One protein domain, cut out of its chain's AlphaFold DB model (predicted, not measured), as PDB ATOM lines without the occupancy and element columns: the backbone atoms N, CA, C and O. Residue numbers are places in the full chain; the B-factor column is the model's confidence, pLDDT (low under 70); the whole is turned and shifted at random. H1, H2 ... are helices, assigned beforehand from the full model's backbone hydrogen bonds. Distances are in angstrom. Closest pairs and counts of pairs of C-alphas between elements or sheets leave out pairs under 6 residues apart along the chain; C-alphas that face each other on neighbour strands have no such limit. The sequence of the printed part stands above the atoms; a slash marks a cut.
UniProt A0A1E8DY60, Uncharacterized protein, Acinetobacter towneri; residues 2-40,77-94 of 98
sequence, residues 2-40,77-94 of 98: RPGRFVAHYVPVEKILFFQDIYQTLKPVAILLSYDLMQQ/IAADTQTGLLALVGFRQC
ATOM      1  N   ARG A   2     -13.629 -34.049 -45.823       35.38
ATOM      2  CA  ARG A   2     -14.131 -33.534 -47.106       35.38
ATOM      3  C   ARG A   2     -12.953 -32.996 -47.928       35.38
ATOM      4  O   ARG A   2     -12.135 -32.270 -47.366       35.38
ATOM      5  N   PRO A   3     -12.860 -33.333 -49.222       46.69
ATOM      6  CA  PRO A   3     -11.861 -32.768 -50.110       46.69
ATOM      7  C   PRO A   3     -12.268 -31.331 -50.456       46.69
ATOM      8  O   PRO A   3     -13.395 -31.092 -50.882       46.69
ATOM      9  N   GLY A   4     -11.353 -30.381 -50.275       48.44
ATOM     10  CA  GLY A   4     -11.505 -29.027 -50.812       48.44
ATOM     11  C   GLY A   4     -11.421 -27.916 -49.772       48.44
ATOM     12  O   GLY A   4     -12.444 -27.418 -49.313       48.44
ATOM     13  N   ARG A   5     -10.191 -27.486 -49.467       50.50
ATOM     14  CA  ARG A   5      -9.620 -26.163 -49.816       50.50
ATOM     15  C   ARG A   5      -8.293 -26.003 -49.056       50.50
ATOM     16  O   ARG A   5      -8.277 -25.697 -47.871       50.50
ATOM     17  N   PHE A   6      -7.183 -26.266 -49.750       63.91
ATOM     18  CA  PHE A   6      -5.807 -26.232 -49.233       63.91
ATOM     19  C   PHE A   6      -5.201 -24.830 -49.351       63.91
ATOM     20  O   PHE A   6      -4.272 -24.629 -50.130       63.91
ATOM     21  N   VAL A   7      -5.743 -23.835 -48.655       82.06
ATOM     22  CA  VAL A   7      -5.130 -22.498 -48.677       82.06
ATOM     23  C   VAL A   7      -5.055 -21.961 -47.266       82.06
ATOM     24  O   VAL A   7      -6.073 -21.923 -46.569       82.06
ATOM     25  N   ALA A   8      -3.849 -21.608 -46.817       86.88
ATOM     26  CA  ALA A   8      -3.618 -21.391 -45.403       86.88
ATOM     27  C   ALA A   8      -4.408 -20.176 -44.920       86.88
ATOM     28  O   ALA A   8      -4.970 -20.273 -43.835       86.88
ATOM     29  N   HIS A   9      -4.571 -19.096 -45.698       89.81
ATOM     30  CA  HIS A   9      -5.337 -17.909 -45.277       89.81
ATOM     31  C   HIS A   9      -6.795 -18.157 -44.856       89.81
ATOM     32  O   HIS A   9      -7.355 -17.313 -44.165       89.81
ATOM     33  N   TYR A  10      -7.415 -19.294 -45.189       88.38
ATOM     34  CA  TYR A  10      -8.770 -19.631 -44.719       88.38
ATOM     35  C   TYR A  10      -8.811 -20.377 -43.379       88.38
ATOM     36  O   TYR A  10      -9.891 -20.608 -42.845       88.38
ATOM     37  N   VAL A  11      -7.666 -20.787 -42.829       87.69
ATOM     38  CA  VAL A  11      -7.615 -21.647 -41.637       87.69
ATOM     39  C   VAL A  11      -7.647 -20.801 -40.350       87.69
ATOM     40  O   VAL A  11      -6.682 -20.071 -40.115       87.69
ATOM     41  N   PRO A  12      -8.700 -20.890 -39.512       77.38
ATOM     42  CA  PRO A  12      -8.937 -19.979 -38.388       77.38
ATOM     43  C   PRO A  12      -7.995 -20.120 -37.203       77.38
ATOM     44  O   PRO A  12      -7.582 -19.116 -36.625       77.38
ATOM     45  N   VAL A  13      -7.656 -21.349 -36.824       68.62
ATOM     46  CA  VAL A  13      -6.867 -21.630 -35.622       68.62
ATOM     47  C   VAL A  13      -5.904 -22.771 -35.933       68.62
ATOM     48  O   VAL A  13      -6.176 -23.596 -36.802       68.62
ATOM     49  N   GLU A  14      -4.759 -22.778 -35.250       81.75
ATOM     50  CA  GLU A  14      -3.787 -23.877 -35.289       81.75
ATOM     51  C   GLU A  14      -3.150 -24.101 -36.668       81.75
ATOM     52  O   GLU A  14      -3.001 -25.225 -37.143       81.75
ATOM     53  N   LYS A  15      -2.677 -23.012 -37.299       89.56
ATOM     54  CA  LYS A  15      -1.864 -23.062 -38.533       89.56
ATOM     55  C   LYS A  15      -0.743 -24.103 -38.460       89.56
ATOM     56  O   LYS A  15      -0.413 -24.717 -39.466       89.56
ATOM     57  N   ILE A  16      -0.174 -24.299 -37.270       92.00
ATOM     58  CA  ILE A  16       0.846 -25.316 -37.029       92.00
ATOM     59  C   ILE A  16       0.340 -26.733 -37.327       92.00
ATOM     60  O   ILE A  16       1.031 -27.457 -38.033       92.00
ATOM     61  N   LEU A  17      -0.871 -27.100 -36.890       91.81
ATOM     62  CA  LEU A  17      -1.463 -28.403 -37.196       91.81
ATOM     63  C   LEU A  17      -1.742 -28.537 -38.689       91.81
ATOM     64  O   LEU A  17      -1.416 -29.556 -39.284       91.81
ATOM     65  N   PHE A  18      -2.248 -27.477 -39.323       91.56
ATOM     66  CA  PHE A  18      -2.455 -27.467 -40.771       91.56
ATOM     67  C   PHE A  18      -1.153 -27.730 -41.546       91.56
ATOM     68  O   PHE A  18      -1.117 -28.572 -42.444       91.56
ATOM     69  N   PHE A  19      -0.059 -27.049 -41.189       93.19
ATOM     70  CA  PHE A  19       1.240 -27.281 -41.823       93.19
ATOM     71  C   PHE A  19       1.847 -28.639 -41.450       93.19
ATOM     72  O   PHE A  19       2.546 -29.231 -42.272       93.19
ATOM     73  N   GLN A  20       1.562 -29.155 -40.255       94.25
ATOM     74  CA  GLN A  20       1.994 -30.477 -39.814       94.25
ATOM     75  C   GLN A  20       1.295 -31.588 -40.605       94.25
ATOM     76  O   GLN A  20       1.970 -32.497 -41.083       94.25
ATOM     77  N   ASP A  21      -0.016 -31.486 -40.816       92.38
ATOM     78  CA  ASP A  21      -0.787 -32.419 -41.643       92.38
ATOM     79  C   ASP A  21      -0.265 -32.433 -43.087       92.38
ATOM     80  O   ASP A  21      -0.084 -33.496 -43.689       92.38
ATOM     81  N   ILE A  22       0.063 -31.259 -43.641       92.12
ATOM     82  CA  ILE A  22       0.729 -31.165 -44.948       92.12
ATOM     83  C   ILE A  22       2.071 -31.896 -44.901       92.12
ATOM     84  O   ILE A  22       2.315 -32.777 -45.719       92.12
ATOM     85  N   TYR A  23       2.935 -31.577 -43.940       94.06
ATOM     86  CA  TYR A  23       4.264 -32.177 -43.845       94.06
ATOM     87  C   TYR A  23       4.215 -33.709 -43.733       94.06
ATOM     88  O   TYR A  23       4.980 -34.397 -44.405       94.06
ATOM     89  N   GLN A  24       3.284 -34.259 -42.947       94.31
ATOM     90  CA  GLN A  24       3.138 -35.707 -42.761       94.31
ATOM     91  C   GLN A  24       2.616 -36.445 -43.999       94.31
ATOM     92  O   GLN A  24       2.872 -37.638 -44.153       94.31
ATOM     93  N   THR A  25       1.898 -35.759 -44.889       93.00
ATOM     94  CA  THR A  25       1.389 -36.357 -46.136       93.00
ATOM     95  C   THR A  25       2.390 -36.278 -47.289       93.00
ATOM     96  O   THR A  25       2.234 -36.969 -48.301       93.00
ATOM     97  N   LEU A  26       3.436 -35.462 -47.151       93.50
ATOM     98  CA  LEU A  26       4.486 -35.323 -48.147       93.50
ATOM     99  C   LEU A  26       5.425 -36.536 -48.163       93.50
ATOM    100  O   LEU A  26       5.789 -37.111 -47.139       93.50
ATOM    101  N   LYS A  27       5.880 -36.905 -49.366       94.00
ATOM    102  CA  LYS A  27       6.955 -37.893 -49.529       94.00
ATOM    103  C   LYS A  27       8.266 -37.355 -48.937       94.00
ATOM    104  O   LYS A  27       8.471 -36.136 -48.919       94.00
ATOM    105  N   PRO A  28       9.208 -38.234 -48.545       91.19
ATOM    106  CA  PRO A  28      10.554 -37.801 -48.191       91.19
ATOM    107  C   PRO A  28      11.153 -36.911 -49.290       91.19
ATOM    108  O   PRO A  28      11.075 -37.246 -50.470       91.19
ATOM    109  N   VAL A  29      11.769 -35.791 -48.893       89.06
ATOM    110  CA  VAL A  29      12.419 -34.819 -49.803       89.06
ATOM    111  C   VAL A  29      11.441 -34.072 -50.735       89.06
ATOM    112  O   VAL A  29      11.858 -33.445 -51.704       89.06
ATOM    113  N   ALA A  30      10.136 -34.089 -50.458       92.88
ATOM    114  CA  ALA A  30       9.190 -33.272 -51.210       92.88
ATOM    115  C   ALA A  30       9.359 -31.767 -50.930       92.88
ATOM    116  O   ALA A  30       9.910 -31.349 -49.909       92.88
ATOM    117  N   ILE A  31       8.830 -30.959 -51.848       92.62
ATOM    118  CA  ILE A  31       8.798 -29.499 -51.762       92.62
ATOM    119  C   ILE A  31       7.352 -29.065 -51.526       92.62
ATOM    120  O   ILE A  31       6.444 -29.543 -52.206       92.62
ATOM    121  N   LEU A  32       7.150 -28.132 -50.595       92.75
ATOM    122  CA  LEU A  32       5.903 -27.388 -50.457       92.75
ATOM    123  C   LEU A  32       6.051 -26.039 -51.164       92.75
ATOM    124  O   LEU A  32       6.917 -25.244 -50.804       92.75
ATOM    125  N   LEU A  33       5.187 -25.777 -52.143       91.88
ATOM    126  CA  LEU A  33       5.016 -24.452 -52.731       91.88
ATOM    127  C   LEU A  33       3.683 -23.884 -52.250       91.88
ATOM    128  O   LEU A  33       2.638 -24.488 -52.485       91.88
ATOM    129  N   SER A  34       3.730 -22.736 -51.577       88.62
ATOM    130  CA  SER A  34       2.537 -22.021 -51.126       88.62
ATOM    131  C   SER A  34       2.505 -20.631 -51.747       88.62
ATOM    132  O   SER A  34       3.500 -19.907 -51.700       88.62
ATOM    133  N   TYR A  35       1.357 -20.281 -52.322       89.62
ATOM    134  CA  TYR A  35       1.014 -18.924 -52.719       89.62
ATOM    135  C   TYR A  35      -0.189 -18.509 -51.883       89.62
ATOM    136  O   TYR A  35      -1.258 -19.113 -51.988       89.62
ATOM    137  N   ASP A  36       0.013 -17.528 -51.010       88.75
ATOM    138  CA  ASP A  36      -0.933 -17.225 -49.949       88.75
ATOM    139  C   ASP A  36      -1.085 -15.720 -49.743       88.75
ATOM    140  O   ASP A  36      -0.200 -14.932 -50.082       88.75
ATOM    141  N   LEU A  37      -2.221 -15.341 -49.169       90.38
ATOM    142  CA  LEU A  37      -2.486 -13.981 -48.751       90.38
ATOM    143  C   LEU A  37      -1.890 -13.812 -47.353       90.38
ATOM    144  O   LEU A  37      -2.232 -14.551 -46.428       90.38
ATOM    145  N   MET A  38      -0.981 -12.853 -47.213       91.06
ATOM    146  CA  MET A  38      -0.286 -12.580 -45.957       91.06
ATOM    147  C   MET A  38      -0.831 -11.316 -45.313       91.06
ATOM    148  O   MET A  38      -1.418 -10.464 -45.978       91.06
ATOM    149  N   GLN A  39      -0.619 -11.195 -44.008       91.38
ATOM    150  CA  GLN A  39      -0.906  -9.957 -43.300       91.38
ATOM    151  C   GLN A  39       0.009  -8.848 -43.830       91.38
ATOM    152  O   GLN A  39       1.216  -9.060 -43.963       91.38
ATOM    153  N   GLN A  40      -0.572  -7.683 -44.109       90.19
ATOM    154  CA  GLN A  40       0.165  -6.488 -44.504       90.19
ATOM    155  C   GLN A  40       1.187  -6.090 -43.435       90.19
ATOM    156  O   GLN A  40       0.916  -6.215 -42.235       90.19
ATOM    157  N   ILE A  77      -1.623 -14.321 -41.503       92.56
ATOM    158  CA  ILE A  77      -0.449 -14.273 -40.636       92.56
ATOM    159  C   ILE A  77       0.659 -13.521 -41.360       92.56
ATOM    160  O   ILE A  77       0.681 -13.471 -42.593       92.56
ATOM    161  N   ALA A  78       1.583 -12.937 -40.602       92.94
ATOM    162  CA  ALA A  78       2.786 -12.367 -41.186       92.94
ATOM    163  C   ALA A  78       3.593 -13.453 -41.918       92.94
ATOM    164  O   ALA A  78       3.656 -14.611 -41.487       92.94
ATOM    165  N   ALA A  79       4.253 -13.068 -43.009       92.62
ATOM    166  CA  ALA A  79       5.040 -13.993 -43.821       92.62
ATOM    167  C   ALA A  79       6.174 -14.669 -43.021       92.62
ATOM    168  O   ALA A  79       6.477 -15.852 -43.217       92.62
ATOM    169  N   ASP A  80       6.769 -13.939 -42.078       93.31
ATOM    170  CA  ASP A  80       7.819 -14.462 -41.203       93.31
ATOM    171  C   ASP A  80       7.253 -15.460 -40.183       93.31
ATOM    172  O   ASP A  80       7.863 -16.502 -39.942       93.31
ATOM    173  N   THR A  81       6.037 -15.221 -39.676       94.00
ATOM    174  CA  THR A  81       5.313 -16.190 -38.839       94.00
ATOM    175  C   THR A  81       5.076 -17.489 -39.599       94.00
ATOM    176  O   THR A  81       5.357 -18.562 -39.069       94.00
ATOM    177  N   GLN A  82       4.618 -17.427 -40.856       93.81
ATOM    178  CA  GLN A  82       4.445 -18.633 -41.670       93.81
ATOM    179  C   GLN A  82       5.768 -19.386 -41.850       93.81
ATOM    180  O   GLN A  82       5.811 -20.603 -41.690       93.81
ATOM    181  N   THR A  83       6.851 -18.669 -42.151       94.00
ATOM    182  CA  THR A  83       8.190 -19.254 -42.320       94.00
ATOM    183  C   THR A  83       8.655 -19.960 -41.043       94.00
ATOM    184  O   THR A  83       9.135 -21.092 -41.104       94.00
ATOM    185  N   GLY A  84       8.451 -19.333 -39.880       94.88
ATOM    186  CA  GLY A  84       8.744 -19.933 -38.579       94.88
ATOM    187  C   GLY A  84       7.921 -21.195 -38.316       94.88
ATOM    188  O   GLY A  84       8.473 -22.211 -37.903       94.88
ATOM    189  N   LEU A  85       6.622 -21.175 -38.623       95.12
ATOM    190  CA  LEU A  85       5.754 -22.349 -38.487       95.12
ATOM    191  C   LEU A  85       6.189 -23.504 -39.397       95.12
ATOM    192  O   LEU A  85       6.226 -24.647 -38.950       95.12
ATOM    193  N   LEU A  86       6.566 -23.220 -40.647       95.06
ATOM    194  CA  LEU A  86       7.075 -24.233 -41.576       95.06
ATOM    195  C   LEU A  86       8.379 -24.867 -41.065       95.06
ATOM    196  O   LEU A  86       8.540 -26.088 -41.116       95.06
ATOM    197  N   ALA A  87       9.292 -24.063 -40.518       95.25
ATOM    198  CA  ALA A  87      10.507 -24.582 -39.898       95.25
ATOM    199  C   ALA A  87      10.195 -25.474 -38.682       95.25
ATOM    200  O   ALA A  87      10.772 -26.553 -38.554       95.25
ATOM    201  N   LEU A  88       9.241 -25.068 -37.834       96.06
ATOM    202  CA  LEU A  88       8.823 -25.830 -36.652       96.06
ATOM    203  C   LEU A  88       8.226 -27.201 -36.995       96.06
ATOM    204  O   LEU A  88       8.490 -28.161 -36.278       96.06
ATOM    205  N   VAL A  89       7.455 -27.324 -38.084       95.19
ATOM    206  CA  VAL A  89       6.862 -28.619 -38.483       95.19
ATOM    207  C   VAL A  89       7.862 -29.572 -39.150       95.19
ATOM    208  O   VAL A  89       7.576 -30.762 -39.261       95.19
ATOM    209  N   GLY A  90       9.035 -29.081 -39.571       95.38
ATOM    210  CA  GLY A  90      10.131 -29.914 -40.080       95.38
ATOM    211  C   GLY A  90      10.704 -29.510 -41.442       95.38
ATOM    212  O   GLY A  90      11.630 -30.169 -41.930       95.38
ATOM    213  N   PHE A  91      10.216 -28.438 -42.078       95.06
ATOM    214  CA  PHE A  91      10.808 -27.964 -43.332       95.06
ATOM    215  C   PHE A  91      12.197 -27.364 -43.083       95.06
ATOM    216  O   PHE A  91      12.352 -26.309 -42.475       95.06
ATOM    217  N   ARG A  92      13.231 -28.032 -43.606       92.81
ATOM    218  CA  ARG A  92      14.640 -27.655 -43.389       92.81
ATOM    219  C   ARG A  92      15.067 -26.368 -44.091       92.81
ATOM    220  O   ARG A  92      16.012 -25.722 -43.653       92.81
ATOM    221  N   GLN A  93      14.430 -26.035 -45.211       93.69
ATOM    222  CA  GLN A  93      14.739 -24.844 -45.994       93.69
ATOM    223  C   GLN A  93      13.440 -24.171 -46.409       93.69
ATOM    224  O   GLN A  93      12.630 -24.767 -47.117       93.69
ATOM    225  N   CYS A  94      13.273 -22.921 -45.994       93.62
ATOM    226  CA  CYS A  94      12.156 -22.081 -46.396       93.62
ATOM    227  C   CYS A  94      12.711 -20.876 -47.160       93.62
ATOM    228  O   CYS A  94      13.591 -20.176 -46.659       93.62
TER     229      CYS A  94
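This is residues 2 to 40 and 77 to 94 of the 98 residues of an uncharacterized protein of Acinetobacter towneri (UniProt A0A1E8DY60). Little of this model is regular structure: two short helices, H1 and H2, touch at a slant, and a long unnamed stretch, residues 26 to 40, folds back past them. Another unnamed stretch, residues 2 to 14, leads into H1. The printed part has 57 residues, with H1 then H2 along the chain and no named strand; the class is all helix, though the helices hold only 22 residues. It is compact, with a radius of gyration of the C-alphas of 11.2 A and spans of 32 by 29 by 19 A.

Look at H1, residues 15 to 25, and H2, residues 79 to 89: they touch, their closest C-alphas being those of Gln 20 and Val 89, 5.4 A apart. They run the same way at a steep tilt of 49 degrees. In both, every O i to N i+4 pair is within hydrogen-bond range.

Find C-alpha 15 at (-1.864, -23.062, -38.533); from there H1 runs 15.7 A to C-alpha 25. H2, also 15.7 A, ends at C-alpha 89, (6.862, -28.619, -38.483).

The C-alphas farthest apart, those of Pro 28 and Gln 40, are 33.2 A apart. Residues 41 to 76 are not printed; C-alphas 40 and 77 are 8.7 A apart across the cut. The pLDDT is under 70 at residues 2 to 6 and 13.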